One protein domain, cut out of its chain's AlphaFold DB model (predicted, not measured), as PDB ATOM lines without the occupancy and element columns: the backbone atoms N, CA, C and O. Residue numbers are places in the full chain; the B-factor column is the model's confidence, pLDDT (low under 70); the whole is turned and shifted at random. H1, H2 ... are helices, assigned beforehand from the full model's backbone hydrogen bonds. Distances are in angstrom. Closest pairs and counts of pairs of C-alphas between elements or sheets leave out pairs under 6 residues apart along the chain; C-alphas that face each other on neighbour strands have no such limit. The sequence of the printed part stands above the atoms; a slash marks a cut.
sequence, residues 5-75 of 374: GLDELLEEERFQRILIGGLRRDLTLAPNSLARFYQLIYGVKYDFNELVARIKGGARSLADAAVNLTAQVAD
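What this domain is: This is residues 5 to 75 of the 374 residues of an uncharacterized protein of Thermoprotei archaeon (UniProt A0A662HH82). Five short helices form two small groups, H2 and H3 meeting near their ends in a corner and H5 packed on both H1 and H4; a loop, residues 21 to 33, joins H2 to H3, and the end folds back, residues 72 to 73 pairing with 44 to 45. The 71 printed residues hold H1 to H5 in order, no named strand: all helix, with under half in named elements. The whole is compact, radius of gyration of the C-alphas 11.3 A, spanning 32 by 24 by 21 A.

How they stand to each other: H1, residues 6 to 9, touches H5, residues 62 to 66; closest C-alphas, Asp 7 and Ala 63, 4.6 A. H2, residues 13 to 20, touches H3, residues 34 to 41, at a steep tilt of 67 degrees, the same way; closest C-alphas, Ile 18 and Ala 35, 5.0 A. H4, residues 48 to 56, touches H5; closest C-alphas, Arg 54 and Ala 65, 5.3 A. Each O i to N i+4 pair in H2 to H5 is within hydrogen-bond range; H1 is too short for one.

Where its parts are: H1 begins at C-alpha 6 (-36.649, 10.401, -98.227); H5 ends at C-alpha 66 (-31.693, 11.979, -96.478). H4 measures 12.3 A.

The domain as a whole: The printed part has no cut. The link H2 to H3 is long. Residues 74 to 75 have pLDDT under 70.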
ATOM      1  N   GLY A   5     -37.797   6.799-101.196       84.19
ATOM      2  CA  GLY A   5     -36.604   7.445-100.653       84.19
ATOM      3  C   GLY A   5     -36.944   8.814-100.070       84.19
ATOM      4  O   GLY A   5     -37.726   9.574-100.645       84.19
ATOM      5  N   LEU A   6     -36.414   9.118 -98.885       85.81
ATOM      6  CA  LEU A   6     -36.649  10.401 -98.227       85.81
ATOM      7  C   LEU A   6     -36.015  11.550 -99.023       85.81
ATOM      8  O   LEU A   6     -36.578  12.634 -99.076       85.81
ATOM      9  N   ASP A   7     -34.872  11.299 -99.650       86.44
ATOM     10  CA  ASP A   7     -34.193  12.197-100.579       86.44
ATOM     11  C   ASP A   7     -35.078  12.571-101.771       86.44
ATOM     12  O   ASP A   7     -35.279  13.760-102.002       86.44
ATOM     13  N   GLU A   8     -35.693  11.588-102.436       84.94
ATOM     14  CA  GLU A   8     -36.630  11.821-103.548       84.94
ATOM     15  C   GLU A   8     -37.844  12.647-103.104       84.94
ATOM     16  O   GLU A   8     -38.262  13.589-103.773       84.94
ATOM     17  N   LEU A   9     -38.419  12.310-101.946       84.44
ATOM     18  CA  LEU A   9     -39.563  13.041-101.406       84.44
ATOM     19  C   LEU A   9     -39.185  14.490-101.086       84.44
ATOM     20  O   LEU A   9     -39.951  15.401-101.377       84.44
ATOM     21  N   LEU A  10     -38.002  14.725-100.520       85.62
ATOM     22  CA  LEU A  10     -37.536  16.067-100.189       85.62
ATOM     23  C   LEU A  10     -37.191  16.916-101.421       85.62
ATOM     24  O   LEU A  10     -36.929  18.099-101.238       85.62
ATOM     25  N   GLU A  11     -37.211  16.405-102.650       83.75
ATOM     26  CA  GLU A  11     -37.111  17.257-103.848       83.75
ATOM     27  C   GLU A  11     -38.410  18.030-104.119       83.75
ATOM     28  O   GLU A  11     -38.394  19.109-104.715       83.75
ATOM     29  N   GLU A  12     -39.542  17.514-103.640       81.75
ATOM     30  CA  GLU A  12     -40.847  18.131-103.830       81.75
ATOM     31  C   GLU A  12     -41.219  19.008-102.624       81.75
ATOM     32  O   GLU A  12     -41.333  18.530-101.492       81.75
ATOM     33  N   GLU A  13     -41.496  20.297-102.863       80.62
ATOM     34  CA  GLU A  13     -41.814  21.273-101.804       80.62
ATOM     35  C   GLU A  13     -42.942  20.789-100.874       80.62
ATOM     36  O   GLU A  13     -42.869  20.942 -99.652       80.62
ATOM     37  N   ARG A  14     -43.965  20.131-101.434       78.00
ATOM     38  CA  ARG A  14     -45.083  19.566-100.662       78.00
ATOM     39  C   ARG A  14     -44.622  18.570 -99.598       78.00
ATOM     40  O   ARG A  14     -45.057  18.633 -98.451       78.00
ATOM     41  N   PHE A  15     -43.710  17.670 -99.945       81.50
ATOM     42  CA  PHE A  15     -43.245  16.625 -99.044       81.50
ATOM     43  C   PHE A  15     -42.189  17.163 -98.086       81.50
ATOM     44  O   PHE A  15     -42.171  16.740 -96.934       81.50
ATOM     45  N   GLN A  16     -41.401  18.169 -98.479       84.44
ATOM     46  CA  GLN A  16     -40.587  18.924 -97.522       84.44
ATOM     47  C   GLN A  16     -41.450  19.513 -96.399       84.44
ATOM     48  O   GLN A  16     -41.129  19.350 -95.220       84.44
ATOM     49  N   ARG A  17     -42.585  20.143 -96.731       83.19
ATOM     50  CA  ARG A  17     -43.506  20.690 -95.721       83.19
ATOM     51  C   ARG A  17     -44.070  19.601 -94.802       83.19
ATOM     52  O   ARG A  17     -44.074  19.793 -93.588       83.19
ATOM     53  N   ILE A  18     -44.478  18.452 -95.344       83.06
ATOM     54  CA  ILE A  18     -44.984  17.322 -94.543       83.06
ATOM     55  C   ILE A  18     -43.894  16.708 -93.657       83.06
ATOM     56  O   ILE A  18     -44.153  16.371 -92.510       83.06
ATOM     57  N   LEU A  19     -42.681  16.524 -94.171       85.94
ATOM     58  CA  LEU A  19     -41.651  15.742 -93.488       85.94
ATOM     59  C   LEU A  19     -40.887  16.582 -92.464       85.94
ATOM     60  O   LEU A  19     -40.597  16.089 -91.377       85.94
ATOM     61  N   ILE A  20     -40.575  17.841 -92.780       88.44
ATOM     62  CA  ILE A  20     -39.717  18.716 -91.960       88.44
ATOM     63  C   ILE A  20     -40.324  20.103 -91.694       88.44
ATOM     64  O   ILE A  20     -39.667  20.963 -91.104       88.44
ATOM     65  N   GLY A  21     -41.572  20.358 -92.096       87.31
ATOM     66  CA  GLY A  21     -42.239  21.634 -91.843       87.31
ATOM     67  C   GLY A  21     -42.306  21.950 -90.349       87.31
ATOM     68  O   GLY A  21     -42.824  21.159 -89.562       87.31
ATOM     69  N   GLY A  22     -41.783  23.119 -89.962       86.81
ATOM     70  CA  GLY A  22     -41.662  23.565 -88.568       86.81
ATOM     71  C   GLY A  22     -40.406  23.073 -87.831       86.81
ATOM     72  O   GLY A  22     -40.365  23.137 -86.598       86.81
ATOM     73  N   LEU A  23     -39.387  22.610 -88.564       89.75
ATOM     74  CA  LEU A  23     -38.031  22.396 -88.053       89.75
ATOM     75  C   LEU A  23     -37.388  23.722 -87.618       89.75
ATOM     76  O   LEU A  23     -37.356  24.703 -88.363       89.75
ATOM     77  N   ARG A  24     -36.869  23.757 -86.393       89.06
ATOM     78  CA  ARG A  24     -36.194  24.915 -85.797       89.06
ATOM     79  C   ARG A  24     -34.694  24.898 -86.092       89.06
ATOM     80  O   ARG A  24     -34.125  23.892 -86.502       89.06
ATOM     81  N   ARG A  25     -34.028  26.025 -85.816       85.44
ATOM     82  CA  ARG A  25     -32.570  26.185 -85.999       85.44
ATOM     83  C   ARG A  25     -31.732  25.221 -85.154       85.44
ATOM     84  O   ARG A  25     -30.620  24.895 -85.544       85.44
ATOM     85  N   ASP A  26     -32.254  24.779 -84.015       88.06
ATOM     86  CA  ASP A  26     -31.622  23.780 -83.146       88.06
ATOM     87  C   ASP A  26     -31.845  22.330 -83.624       88.06
ATOM     88  O   ASP A  26     -31.441  21.386 -82.944       88.06
ATOM     89  N   LEU A  27     -32.452  22.160 -84.806       86.94
ATOM     90  CA  LEU A  27     -32.814  20.885 -85.424       86.94
ATOM     91  C   LEU A  27     -33.851  20.089 -84.618       86.94
ATOM     92  O   LEU A  27     -33.914  18.864 -84.710       86.94
ATOM     93  N   THR A  28     -34.693  20.786 -83.850       88.25
ATOM     94  CA  THR A  28     -35.878  20.212 -83.200       88.25
ATOM     95  C   THR A  28     -37.158  20.599 -83.942       88.25
ATOM     96  O   THR A  28     -37.253  21.677 -84.530       88.25
ATOM     97  N   LEU A  29     -38.171  19.732 -83.925       87.31
ATOM     98  CA  LEU A  29     -39.497  20.075 -84.443       87.31
ATOM     99  C   LEU A  29     -40.265  20.906 -83.409       87.31
ATOM    100  O   LEU A  29     -40.331  20.540 -82.232       87.31
ATOM    101  N   ALA A  30     -40.885  22.007 -83.844       88.19
ATOM    102  CA  ALA A  30     -41.814  22.740 -82.988       88.19
ATOM    103  C   ALA A  30     -42.984  21.830 -82.532       88.19
ATOM    104  O   ALA A  30     -43.422  20.979 -83.305       88.19
ATOM    105  N   PRO A  31     -43.527  21.994 -81.309       85.44
ATOM    106  CA  PRO A  31     -44.639  21.165 -80.828       85.44
ATOM    107  C   PRO A  31     -45.886  21.203 -81.725       85.44
ATOM    108  O   PRO A  31     -46.523  20.175 -81.923       85.44
ATOM    109  N   ASN A  32     -46.187  22.363 -82.309       86.94
ATOM    110  CA  ASN A  32     -47.305  22.594 -83.225       86.94
ATOM    111  C   ASN A  32     -46.894  22.509 -84.709       86.94
ATOM    112  O   ASN A  32     -47.520  23.139 -85.558       86.94
ATOM    113  N   SER A  33     -45.791  21.826 -85.026       89.12
ATOM    114  CA  SER A  33     -45.276  21.765 -86.392       89.12
ATOM    115  C   SER A  33     -46.142  20.897 -87.307       89.12
ATOM    116  O   SER A  33     -46.767  19.929 -86.868       89.12
ATOM    117  N   LEU A  34     -46.119  21.205 -88.608       85.88
ATOM    118  CA  LEU A  34     -46.817  20.414 -89.621       85.88
ATOM    119  C   LEU A  34     -46.283  18.976 -89.663       85.88
ATOM    120  O   LEU A  34     -47.062  18.030 -89.672       85.88
ATOM    121  N   ALA A  35     -44.961  18.802 -89.577       86.75
ATOM    122  CA  ALA A  35     -44.362  17.473 -89.541       86.75
ATOM    123  C   ALA A  35     -44.837  16.635 -88.351       86.75
ATOM    124  O   ALA A  35     -45.117  15.445 -88.490       86.75
ATOM    125  N   ARG A  36     -45.000  17.264 -87.183       86.62
ATOM    126  CA  ARG A  36     -45.517  16.587 -85.995       86.62
ATOM    127  C   ARG A  36     -46.994  16.228 -86.135       86.62
ATOM    128  O   ARG A  36     -47.394  15.168 -85.664       86.62
ATOM    129  N   PHE A  37     -47.792  17.054 -86.812       86.81
ATOM    130  CA  PHE A  37     -49.180  16.721 -87.141       86.81
ATOM    131  C   PHE A  37     -49.267  15.463 -88.012       86.81
ATOM    132  O   PHE A  37     -49.952  14.511 -87.645       86.81
ATOM    133  N   TYR A  38     -48.503  15.402 -89.105       83.81
ATOM    134  CA  TYR A  38     -48.488  14.231 -89.986       83.81
ATOM    135  C   TYR A  38     -47.915  12.974 -89.320       83.81
ATOM    136  O   TYR A  38     -48.405  11.874 -89.572       83.81
ATOM    137  N   GLN A  39     -46.941  13.116 -88.422       83.25
ATOM    138  CA  GLN A  39     -46.445  12.003 -87.606       83.25
ATOM    139  C   GLN A  39     -47.521  11.436 -86.671       83.25
ATOM    140  O   GLN A  39     -47.652  10.220 -86.556       83.25
ATOM    141  N   LEU A  40     -48.273  12.304 -85.987       81.75
ATOM    142  CA  LEU A  40     -49.223  11.900 -84.948       81.75
ATOM    143  C   LEU A  40     -50.578  11.444 -85.499       81.75
ATOM    144  O   LEU A  40     -51.153  10.494 -84.976       81.75
ATOM    145  N   ILE A  41     -51.089  12.125 -86.525       82.00
ATOM    146  CA  ILE A  41     -52.436  11.900 -87.068       82.00
ATOM    147  C   ILE A  41     -52.406  10.921 -88.241       82.00
ATOM    148  O   ILE A  41     -53.259  10.044 -88.323       82.00
ATOM    149  N   TYR A  42     -51.406  11.046 -89.117       79.31
ATOM    150  CA  TYR A  42     -51.280  10.239 -90.335       79.31
ATOM    151  C   TYR A  42     -50.197   9.157 -90.251       79.31
ATOM    152  O   TYR A  42     -49.999   8.431 -91.217       79.31
ATOM    153  N   GLY A  43     -49.473   9.043 -89.133       79.25
ATOM    154  CA  GLY A  43     -48.473   7.988 -88.940       79.25
ATOM    155  C   GLY A  43     -47.250   8.088 -89.857       79.25
ATOM    156  O   GLY A  43     -46.547   7.095 -90.036       79.25
ATOM    157  N   VAL A  44     -46.973   9.256 -90.448       82.88
ATOM    158  CA  VAL A  44     -45.804   9.450 -91.322       82.88
ATOM    159  C   VAL A  44     -44.525   9.360 -90.495       82.88
ATOM    160  O   VAL A  44     -44.335  10.132 -89.560       82.88
ATOM    161  N   LYS A  45     -43.620   8.445 -90.840       81.19
ATOM    162  CA  LYS A  45     -42.361   8.213 -90.123       81.19
ATOM    163  C   LYS A  45     -41.174   8.090 -91.054       81.19
ATOM    164  O   LYS A  45     -41.283   7.637 -92.184       81.19
ATOM    165  N   TYR A  46     -40.025   8.468 -90.519       86.56
ATOM    166  CA  TYR A  46     -38.697   8.241 -91.068       86.56
ATOM    167  C   TYR A  46     -37.694   8.409 -89.918       86.56
ATOM    168  O   TYR A  46     -38.061   8.886 -88.836       86.56
ATOM    169  N   ASP A  47     -36.436   8.028 -90.125       87.75
ATOM    170  CA  ASP A  47     -35.401   8.190 -89.101       87.75
ATOM    171  C   ASP A  47     -34.956   9.659 -88.985       87.75
ATOM    172  O   ASP A  47     -33.959  10.103 -89.558       87.75
ATOM    173  N   PHE A  48     -35.750  10.444 -88.256       88.81
ATOM    174  CA  PHE A  48     -35.488  11.862 -88.028       88.81
ATOM    175  C   PHE A  48     -34.201  12.098 -87.228       88.81
ATOM    176  O   PHE A  48     -33.502  13.082 -87.463       88.81
ATOM    177  N   ASN A  49     -33.862  11.193 -86.305       89.38
ATOM    178  CA  ASN A  49     -32.649  11.315 -85.502       89.38
ATOM    179  C   ASN A  49     -31.402  11.131 -86.370       89.38
ATOM    180  O   ASN A  49     -30.468  11.925 -86.256       89.38
ATOM    181  N   GLU A  50     -31.410  10.139 -87.260       92.19
ATOM    182  CA  GLU A  50     -30.334   9.917 -88.225       92.19
ATOM    183  C   GLU A  50     -30.228  11.077 -89.226       92.19
ATOM    184  O   GLU A  50     -29.126  11.566 -89.484       92.19
ATOM    185  N   LEU A  51     -31.358  11.602 -89.720       91.12
ATOM    186  CA  LEU A  51     -31.365  12.800 -90.568       91.12
ATOM    187  C   LEU A  51     -30.677  13.982 -89.860       91.12
ATOM    188  O   LEU A  51     -29.779  14.618 -90.413       91.12
ATOM    189  N   VAL A  52     -31.054  14.254 -88.607       90.75
ATOM    190  CA  VAL A  52     -30.468  15.328 -87.787       90.75
ATOM    191  C   VAL A  52     -28.982  15.078 -87.516       90.75
ATOM    192  O   VAL A  52     -28.189  16.021 -87.561       90.75
ATOM    193  N   ALA A  53     -28.583  13.833 -87.248       91.31
ATOM    194  CA  ALA A  53     -27.189  13.462 -87.023       91.31
ATOM    195  C   ALA A  53     -26.326  13.741 -88.261       91.31
ATOM    196  O   ALA A  53     -25.245  14.317 -88.134       91.31
ATOM    197  N   ARG A  54     -26.825  13.428 -89.460       92.81
ATOM    198  CA  ARG A  54     -26.130  13.686 -90.731       92.81
ATOM    199  C   ARG A  54     -26.031  15.168 -91.069       92.81
ATOM    200  O   ARG A  54     -24.976  15.616 -91.514       92.81
ATOM    201  N   ILE A  55     -27.076  15.946 -90.778       89.81
ATOM    202  CA  ILE A  55     -27.026  17.412 -90.889       89.81
ATOM    203  C   ILE A  55     -25.928  17.966 -89.967       89.81
ATOM    204  O   ILE A  55     -25.082  18.744 -90.407       89.81
ATOM    205  N   LYS A  56     -25.876  17.520 -88.704       89.38
ATOM    206  CA  LYS A  56     -24.816  17.910 -87.752       89.38
ATOM    207  C   LYS A  56     -23.426  17.417 -88.171       89.38
ATOM    208  O   LYS A  56     -22.439  18.081 -87.873       89.38
ATOM    209  N   GLY A  57     -23.356  16.285 -88.870       89.12
ATOM    210  CA  GLY A  57     -22.135  15.693 -89.421       89.12
ATOM    211  C   GLY A  57     -21.572  16.402 -90.657       89.12
ATOM    212  O   GLY A  57     -20.534  15.981 -91.163       89.12
ATOM    213  N   GLY A  58     -22.214  17.474 -91.138       89.00
ATOM    214  CA  GLY A  58     -21.708  18.296 -92.241       89.00
ATOM    215  C   GLY A  58     -22.232  17.909 -93.624       89.00
ATOM    216  O   GLY A  58     -21.568  18.203 -94.621       89.00
ATOM    217  N   ALA A  59     -23.401  17.261 -93.707       88.50
ATOM    218  CA  ALA A  59     -24.097  17.079 -94.980       88.50
ATOM    219  C   ALA A  59     -24.263  18.429 -95.705       88.50
ATOM    220  O   ALA A  59     -24.607  19.440 -95.089       88.50
ATOM    221  N   ARG A  60     -23.995  18.455 -97.018       85.62
ATOM    222  CA  ARG A  60     -23.972  19.703 -97.804       85.62
ATOM    223  C   ARG A  60     -25.371  20.182 -98.177       85.62
ATOM    224  O   ARG A  60     -25.551  21.359 -98.479       85.62
ATOM    225  N   SER A  61     -26.346  19.277 -98.155       85.44
ATOM    226  CA  SER A  61     -27.749  19.548 -98.442       85.44
ATOM    227  C   SER A  61     -28.667  18.651 -97.597       85.44
ATOM    228  O   SER A  61     -28.228  17.678 -96.979       85.44
ATOM    229  N   LEU A  62     -29.958  18.985 -97.573       83.69
ATOM    230  CA  LEU A  62     -31.000  18.170 -96.939       83.69
ATOM    231  C   LEU A  62     -31.208  16.834 -97.669       83.69
ATOM    232  O   LEU A  62     -31.387  15.813 -97.010       83.69
ATOM    233  N   ALA A  63     -31.120  16.835 -99.003       83.81
ATOM    234  CA  ALA A  63     -31.189  15.624 -99.817       83.81
ATOM    235  C   ALA A  63     -30.000  14.693 -99.522       83.81
ATOM    236  O   ALA A  63     -30.201  13.510 -99.271       83.81
ATOM    237  N   ASP A  64     -28.782  15.241 -99.412       85.88
ATOM    238  CA  ASP A  64     -27.571  14.482 -99.060       85.88
ATOM    239  C   ASP A  64     -27.710  13.804 -97.690       85.88
ATOM    240  O   ASP A  64     -27.290  12.663 -97.497       85.88
ATOM    241  N   ALA A  65     -28.307  14.504 -96.719       88.31
ATOM    242  CA  ALA A  65     -28.562  13.954 -95.393       88.31
ATOM    243  C   ALA A  65     -29.626  12.839 -95.417       88.31
ATOM    244  O   ALA A  65     -29.584  11.936 -94.580       88.31
ATOM    245  N   ALA A  66     -30.557  12.885 -96.370       89.00
ATOM    246  CA  ALA A  66     -31.693  11.979 -96.478       89.00
ATOM    247  C   ALA A  66     -31.424  10.697 -97.284       89.00
ATOM    248  O   ALA A  66     -32.244   9.781 -97.241       89.00
ATOM    249  N   VAL A  67     -30.279  10.591 -97.968       88.69
ATOM    250  CA  VAL A  67     -29.906   9.415 -98.778       88.69
ATOM    251  C   VAL A  67     -30.032   8.115 -97.970       88.69
ATOM    252  O   VAL A  67     -29.522   8.010 -96.854       88.69
ATOM    253  N   ASN A  68     -30.672   7.089 -98.536       87.31
ATOM    254  CA  ASN A  68     -30.953   5.792 -97.891       87.31
ATOM    255  C   ASN A  68     -31.879   5.845 -96.659       87.31
ATOM    256  O   ASN A  68     -32.071   4.816 -96.008       87.31
ATOM    257  N   LEU A  69     -32.456   6.998 -96.318       89.19
ATOM    258  CA  LEU A  69     -33.581   7.048 -95.391       89.19
ATOM    259  C   LEU A  69     -34.864   6.802 -96.179       89.19
ATOM    260  O   LEU A  69     -34.999   7.233 -97.321       89.19
ATOM    261  N   THR A  70     -35.813   6.098 -95.573       86.25
ATOM    262  CA  THR A  70     -37.105   5.812 -96.202       86.25
ATOM    263  C   THR A  70     -38.221   6.393 -95.359       86.25
ATOM    264  O   THR A  70     -38.191   6.315 -94.128       86.25
ATOM    265  N   ALA A  71     -39.197   6.998 -96.034       82.88
ATOM    266  CA  ALA A  71     -40.438   7.389 -95.394       82.88
ATOM    267  C   ALA A  71     -41.423   6.216 -95.437       82.88
ATOM    268  O   ALA A  71     -41.584   5.531 -96.451       82.88
ATOM    269  N   GLN A  72     -42.096   5.987 -94.320       81.50
ATOM    270  CA  GLN A  72     -43.100   4.947 -94.165       81.50
ATOM    271  C   GLN A  72     -44.329   5.540 -93.492       81.50
ATOM    272  O   GLN A  72     -44.224   6.455 -92.679       81.50
ATOM    273  N   VAL A  73     -45.497   5.012 -93.830       73.50
ATOM    274  CA  VAL A  73     -46.713   5.261 -93.060       73.50
ATOM    275  C   VAL A  73     -46.823   4.084 -92.108       73.50
ATOM    276  O   VAL A  73     -47.085   2.963 -92.532       73.50
ATOM    277  N   ALA A  74     -46.474   4.304 -90.845       65.12
ATOM    278  CA  ALA A  74     -46.446   3.230 -89.869       65.12
ATOM    279  C   ALA A  74     -47.866   2.928 -89.383       65.12
ATOM    280  O   ALA A  74     -48.559   3.827 -88.903       65.12
ATOM    281  N   ASP A  75     -48.245   1.650 -89.409       56.75
ATOM    282  CA  ASP A  75     -49.466   1.129 -88.782       56.75
ATOM    283  C   ASP A  75     -49.267   1.016 -87.255       56.75
ATOM    284  O   ASP A  75     -49.338  -0.048 -86.638       56.75
TER     285      ASP A  75